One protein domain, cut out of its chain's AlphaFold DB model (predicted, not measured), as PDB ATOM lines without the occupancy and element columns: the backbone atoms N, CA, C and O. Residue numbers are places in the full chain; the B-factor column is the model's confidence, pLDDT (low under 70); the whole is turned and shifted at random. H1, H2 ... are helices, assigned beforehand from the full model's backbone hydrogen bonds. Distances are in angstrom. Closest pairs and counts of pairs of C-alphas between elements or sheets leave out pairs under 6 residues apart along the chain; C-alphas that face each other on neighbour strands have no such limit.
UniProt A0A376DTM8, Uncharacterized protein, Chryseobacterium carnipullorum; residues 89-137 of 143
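What this domain is: This is residues 89 to 137 of the 143 residues of an uncharacterized protein of Chryseobacterium carnipullorum (UniProt A0A376DTM8). Two helices, H1 and then H2, follow one another along the longest axis as two separate arms without packing together, and the link of residues 108 to 114 folds back from the end of H1 to the start of H2. The printed part has 49 residues with two named helices and no named strand, and its class is all helix. It is extended, with a radius of gyration of the C-alphas of 16.3 A and spans of 54 by 23 by 14 A.

How they stand to each other: H1, residues 91 to 107, and H2, residues 115 to 135, are apart, with no C-alpha of the one within 8 A of the other. Residues 113 to 137, of which 115 to 135 belong to H2, stand free. Every O i to N i+4 pair is within hydrogen-bond range in H1, and 16 of 17 in H2.

Where its parts are: H1 begins at C-alpha 91 (-34.119, 5.946, 33.576) and is 24.4 A long from first to last C-alpha. H2, 30.9 A long, ends at C-alpha 135 (-50.375, 47.793, 46.518).

The domain as a whole: The C-alphas of Ala 89 and Ser 137, the two farthest apart, are 55.2 A apart. The printed part has no cut, and the link from H1 to H2 is short. Confidence is low, with pLDDT under 70, at residue 89 and residues 120 to 137.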
ATOM      1  N   ALA A  89     -36.898  -0.575  31.390       67.38
ATOM      2  CA  ALA A  89     -36.804   0.728  30.749       67.38
ATOM      3  C   ALA A  89     -35.751   1.544  31.510       67.38
ATOM      4  O   ALA A  89     -35.838   1.681  32.733       67.38
ATOM      5  N   SER A  90     -34.714   2.008  30.814       78.75
ATOM      6  CA  SER A  90     -33.655   2.780  31.457       78.75
ATOM      7  C   SER A  90     -34.219   4.126  31.913       78.75
ATOM      8  O   SER A  90     -35.007   4.751  31.206       78.75
ATOM      9  N   GLU A  91     -33.789   4.600  33.082       84.44
ATOM     10  CA  GLU A  91     -34.119   5.946  33.576       84.44
ATOM     11  C   GLU A  91     -33.774   7.022  32.530       84.44
ATOM     12  O   GLU A  91     -34.528   7.964  32.315       84.44
ATOM     13  N   SER A  92     -32.690   6.809  31.778       84.50
ATOM     14  CA  SER A  92     -32.289   7.662  30.656       84.50
ATOM     15  C   SER A  92     -33.360   7.798  29.570       84.50
ATOM     16  O   SER A  92     -33.486   8.875  29.001       84.50
ATOM     17  N   LEU A  93     -34.108   6.735  29.261       86.62
ATOM     18  CA  LEU A  93     -35.136   6.753  28.217       86.62
ATOM     19  C   LEU A  93     -36.414   7.456  28.698       86.62
ATOM     20  O   LEU A  93     -37.090   8.121  27.916       86.62
ATOM     21  N   ALA A  94     -36.722   7.357  29.995       88.06
ATOM     22  CA  ALA A  94     -37.790   8.144  30.608       88.06
ATOM     23  C   ALA A  94     -37.449   9.645  30.613       88.06
ATOM     24  O   ALA A  94     -38.282  10.455  30.213       88.06
ATOM     25  N   ASN A  95     -36.211   9.998  30.975       91.62
ATOM     26  CA  ASN A  95     -35.740  11.385  30.961       91.62
ATOM     27  C   ASN A  95     -35.716  11.964  29.537       91.62
ATOM     28  O   ASN A  95     -36.169  13.083  29.321       91.62
ATOM     29  N   GLU A  96     -35.265  11.184  28.546       92.75
ATOM     30  CA  GLU A  96     -35.299  11.590  27.132       92.75
ATOM     31  C   GLU A  96     -36.728  11.928  26.682       92.75
ATOM     32  O   GLU A  96     -36.945  12.930  26.000       92.75
ATOM     33  N   LYS A  97     -37.721  11.131  27.097       92.31
ATOM     34  CA  LYS A  97     -39.130  11.384  26.782       92.31
ATOM     35  C   LYS A  97     -39.617  12.721  27.356       92.31
ATOM     36  O   LYS A  97     -40.245  13.495  26.634       92.31
ATOM     37  N   GLU A  98     -39.315  12.997  28.622       92.25
ATOM     38  CA  GLU A  98     -39.695  14.249  29.290       92.25
ATOM     39  C   GLU A  98     -39.020  15.477  28.650       92.25
ATOM     40  O   GLU A  98     -39.663  16.512  28.431       92.25
ATOM     41  N   ASP A  99     -37.745  15.353  28.276       93.25
ATOM     42  CA  ASP A  99     -37.000  16.404  27.583       93.25
ATOM     43  C   ASP A  99     -37.599  16.706  26.203       93.25
ATOM     44  O   ASP A  99     -37.786  17.875  25.845       93.25
ATOM     45  N   LEU A 100     -37.957  15.670  25.436       93.81
ATOM     46  CA  LEU A 100     -38.601  15.814  24.127       93.81
ATOM     47  C   LEU A 100     -39.969  16.495  24.241       93.81
ATOM     48  O   LEU A 100     -40.242  17.437  23.495       93.81
ATOM     49  N   GLU A 101     -40.804  16.087  25.201       91.44
ATOM     50  CA  GLU A 101     -42.092  16.738  25.477       91.44
ATOM     51  C   GLU A 101     -41.902  18.213  25.861       91.44
ATOM     52  O   GLU A 101     -42.601  19.099  25.362       91.44
ATOM     53  N   THR A 102     -40.893  18.512  26.677       90.38
ATOM     54  CA  THR A 102     -40.553  19.885  27.061       90.38
ATOM     55  C   THR A 102     -40.110  20.732  25.866       90.38
ATOM     56  O   THR A 102     -40.518  21.891  25.741       90.38
ATOM     57  N   ILE A 103     -39.277  20.183  24.976       90.75
ATOM     58  CA  ILE A 103     -38.837  20.857  23.748       90.75
ATOM     59  C   ILE A 103     -40.031  21.136  22.836       90.75
ATOM     60  O   ILE A 103     -40.125  22.243  22.303       90.75
ATOM     61  N   LEU A 104     -40.951  20.177  22.697       91.75
ATOM     62  CA  LEU A 104     -42.155  20.323  21.881       91.75
ATOM     63  C   LEU A 104     -42.960  21.549  22.313       91.75
ATOM     64  O   LEU A 104     -43.114  22.477  21.520       91.75
ATOM     65  N   TYR A 105     -43.372  21.615  23.581       90.69
ATOM     66  CA  TYR A 105     -44.161  22.742  24.091       90.69
ATOM     67  C   TYR A 105     -43.430  24.085  23.992       90.69
ATOM     68  O   TYR A 105     -44.035  25.099  23.638       90.69
ATOM     69  N   LYS A 106     -42.119  24.108  24.271       88.38
ATOM     70  CA  LYS A 106     -41.314  25.337  24.203       88.38
ATOM     71  C   LYS A 106     -41.171  25.866  22.779       88.38
ATOM     72  O   LYS A 106     -41.266  27.070  22.569       88.38
ATOM     73  N   MET A 107     -40.933  24.993  21.807       87.25
ATOM     74  CA  MET A 107     -40.644  25.400  20.430       87.25
ATOM     75  C   MET A 107     -41.910  25.733  19.635       87.25
ATOM     76  O   MET A 107     -41.862  26.609  18.772       87.25
ATOM     77  N   THR A 108     -43.038  25.084  19.935       87.31
ATOM     78  CA  THR A 108     -44.336  25.386  19.306       87.31
ATOM     79  C   THR A 108     -45.129  26.464  20.046       87.31
ATOM     80  O   THR A 108     -46.250  26.772  19.648       87.31
ATOM     81  N   ASN A 109     -44.590  27.025  21.138       83.00
ATOM     82  CA  ASN A 109     -45.298  27.946  22.039       83.00
ATOM     83  C   ASN A 109     -46.671  27.415  22.492       83.00
ATOM     84  O   ASN A 109     -47.607  28.181  22.731       83.00
ATOM     85  N   SER A 110     -46.810  26.094  22.581       84.81
ATOM     86  CA  SER A 110     -48.050  25.443  22.994       84.81
ATOM     87  C   SER A 110     -48.080  25.295  24.512       84.81
ATOM     88  O   SER A 110     -47.066  25.010  25.146       84.81
ATOM     89  N   VAL A 111     -49.252  25.483  25.116       80.69
ATOM     90  CA  VAL A 111     -49.422  25.323  26.565       80.69
ATOM     91  C   VAL A 111     -49.620  23.846  26.895       80.69
ATOM     92  O   VAL A 111     -50.471  23.188  26.298       80.69
ATOM     93  N   ASN A 112     -48.878  23.340  27.881       81.62
ATOM     94  CA  ASN A 112     -49.150  22.032  28.467       81.62
ATOM     95  C   ASN A 112     -50.304  22.151  29.478       81.62
ATOM     96  O   ASN A 112     -50.190  22.866  30.474       81.62
ATOM     97  N   ILE A 113     -51.418  21.467  29.207       80.56
ATOM     98  CA  ILE A 113     -52.640  21.482  30.033       80.56
ATOM     99  C   ILE A 113     -52.712  20.317  31.031       80.56
ATOM    100  O   ILE A 113     -53.786  20.030  31.561       80.56
ATOM    101  N   SER A 114     -51.598  19.627  31.286       80.25
ATOM    102  CA  SER A 114     -51.569  18.575  32.298       80.25
ATOM    103  C   SER A 114     -51.841  19.143  33.703       80.25
ATOM    104  O   SER A 114     -51.455  20.283  34.002       80.25
ATOM    105  N   PRO A 115     -52.509  18.382  34.591       75.75
ATOM    106  CA  PRO A 115     -52.764  18.807  35.968       75.75
ATOM    107  C   PRO A 115     -51.499  19.271  36.704       75.75
ATOM    108  O   PRO A 115     -51.535  20.260  37.437       75.75
ATOM    109  N   GLU A 116     -50.373  18.603  36.458       78.06
ATOM    110  CA  GLU A 116     -49.071  18.894  37.057       78.06
ATOM    111  C   GLU A 116     -48.543  20.267  36.609       78.06
ATOM    112  O   GLU A 116     -48.117  21.078  37.438       78.06
ATOM    113  N   ALA A 117     -48.635  20.575  35.311       74.25
ATOM    114  CA  ALA A 117     -48.221  21.867  34.764       74.25
ATOM    115  C   ALA A 117     -49.122  23.015  35.259       74.25
ATOM    116  O   ALA A 117     -48.645  24.100  35.614       74.25
ATOM    117  N   LEU A 118     -50.432  22.767  35.350       76.62
ATOM    118  CA  LEU A 118     -51.416  23.752  35.804       76.62
ATOM    119  C   LEU A 118     -51.296  24.070  37.301       76.62
ATOM    120  O   LEU A 118     -51.501  25.222  37.698       76.62
ATOM    121  N   GLN A 119     -50.917  23.101  38.141       71.25
ATOM    122  CA  GLN A 119     -50.704  23.323  39.575       71.25
ATOM    123  C   GLN A 119     -49.548  24.308  39.838       71.25
ATOM    124  O   GLN A 119     -49.658  25.183  40.705       71.25
ATOM    125  N   GLY A 120     -48.474  24.234  39.044       64.00
ATOM    126  CA  GLY A 120     -47.365  25.194  39.085       64.00
ATOM    127  C   GLY A 120     -47.787  26.612  38.679       64.00
ATOM    128  O   GLY A 120     -47.469  27.583  39.372       64.00
ATOM    129  N   MET A 121     -48.579  26.740  37.608       61.84
ATOM    130  CA  MET A 121     -49.132  28.029  37.170       61.84
ATOM    131  C   MET A 121     -50.111  28.637  38.187       61.84
ATOM    132  O   MET A 121     -50.082  29.847  38.429       61.84
ATOM    133  N   GLY A 122     -50.949  27.816  38.828       60.53
ATOM    134  CA  GLY A 122     -51.906  28.256  39.848       60.53
ATOM    135  C   GLY A 122     -51.238  28.935  41.049       60.53
ATOM    136  O   GLY A 122     -51.700  29.985  41.504       60.53
ATOM    137  N   ASN A 123     -50.099  28.409  41.511       60.91
ATOM    138  CA  ASN A 123     -49.320  28.996  42.609       60.91
ATOM    139  C   ASN A 123     -48.694  30.355  42.239       60.91
ATOM    140  O   ASN A 123     -48.649  31.274  43.069       60.91
ATOM    141  N   MET A 124     -48.265  30.521  40.983       59.56
ATOM    142  CA  MET A 124     -47.730  31.788  40.471       59.56
ATOM    143  C   MET A 124     -48.826  32.862  40.371       59.56
ATOM    144  O   MET A 124     -48.649  33.983  40.858       59.56
ATOM    145  N   LEU A 125     -49.999  32.510  39.831       58.50
ATOM    146  CA  LEU A 125     -51.152  33.415  39.726       58.50
ATOM    147  C   LEU A 125     -51.715  33.810  41.103       58.50
ATOM    148  O   LEU A 125     -52.081  34.970  41.315       58.50
ATOM    149  N   ALA A 126     -51.742  32.883  42.064       57.53
ATOM    150  CA  ALA A 126     -52.182  33.155  43.433       57.53
ATOM    151  C   ALA A 126     -51.254  34.139  44.169       57.53
ATOM    152  O   ALA A 126     -51.715  34.975  44.949       57.53
ATOM    153  N   THR A 127     -49.950  34.082  43.896       56.03
ATOM    154  CA  THR A 127     -48.968  35.018  44.464       56.03
ATOM    155  C   THR A 127     -49.088  36.409  43.834       56.03
ATOM    156  O   THR A 127     -49.068  37.409  44.554       56.03
ATOM    157  N   GLY A 128     -49.345  36.490  42.522       48.38
ATOM    158  CA  GLY A 128     -49.601  37.756  41.825       48.38
ATOM    159  C   GLY A 128     -50.820  38.516  42.363       48.38
ATOM    160  O   GLY A 128     -50.745  39.726  42.583       48.38
ATOM    161  N   LYS A 129     -51.921  37.814  42.674       48.78
ATOM    162  CA  LYS A 129     -53.108  38.446  43.282       48.78
ATOM    163  C   LYS A 129     -52.849  38.994  44.691       48.78
ATOM    164  O   LYS A 129     -53.424  40.021  45.048       48.78
ATOM    165  N   ARG A 130     -51.956  38.370  45.471       40.91
ATOM    166  CA  ARG A 130     -51.532  38.885  46.786       40.91
ATOM    167  C   ARG A 130     -50.700  40.161  46.669       40.91
ATOM    168  O   ARG A 130     -50.979  41.109  47.394       40.91
ATOM    169  N   CYS A 131     -49.740  40.220  45.743       45.50
ATOM    170  CA  CYS A 131     -48.960  41.442  45.521       45.50
ATOM    171  C   CYS A 131     -49.850  42.612  45.087       45.50
ATOM    172  O   CYS A 131     -49.758  43.685  45.669       45.50
ATOM    173  N   ILE A 132     -50.773  42.408  44.141       53.09
ATOM    174  CA  ILE A 132     -51.679  43.477  43.677       53.09
ATOM    175  C   ILE A 132     -52.591  43.974  44.813       53.09
ATOM    176  O   ILE A 132     -52.810  45.177  44.945       53.09
ATOM    177  N   SER A 133     -53.063  43.073  45.682       54.94
ATOM    178  CA  SER A 133     -53.871  43.455  46.847       54.94
ATOM    179  C   SER A 133     -53.099  44.291  47.877       54.94
ATOM    180  O   SER A 133     -53.717  45.126  48.530       54.94
ATOM    181  N   LEU A 134     -51.783  44.091  48.031       51.62
ATOM    182  CA  LEU A 134     -50.953  44.864  48.968       51.62
ATOM    183  C   LEU A 134     -50.633  46.276  48.449       51.62
ATOM    184  O   LEU A 134     -50.503  47.200  49.244       51.62
ATOM    185  N   TYR A 135     -50.560  46.466  47.126       49.09
ATOM    186  CA  TYR A 135     -50.375  47.793  46.518       49.09
ATOM    187  C   TYR A 135     -51.655  48.645  46.509       49.09
ATOM    188  O   TYR A 135     -51.569  49.867  46.465       49.09
ATOM    189  N   ALA A 136     -52.839  48.027  46.580       56.75
ATOM    190  CA  ALA A 136     -54.118  48.741  46.631       56.75
ATOM    191  C   ALA A 136     -54.472  49.288  48.030       56.75
ATOM    192  O   ALA A 136     -55.386  50.099  48.157       56.75
ATOM    193  N   SER A 137     -53.755  48.872  49.079       54.41
ATOM    194  CA  SER A 137     -53.955  49.326  50.458       54.41
ATOM    195  C   SER A 137     -52.831  50.262  50.917       54.41
ATOM    196  O   SER A 137     -52.153  49.991  51.907       54.41
TER     197      SER A 137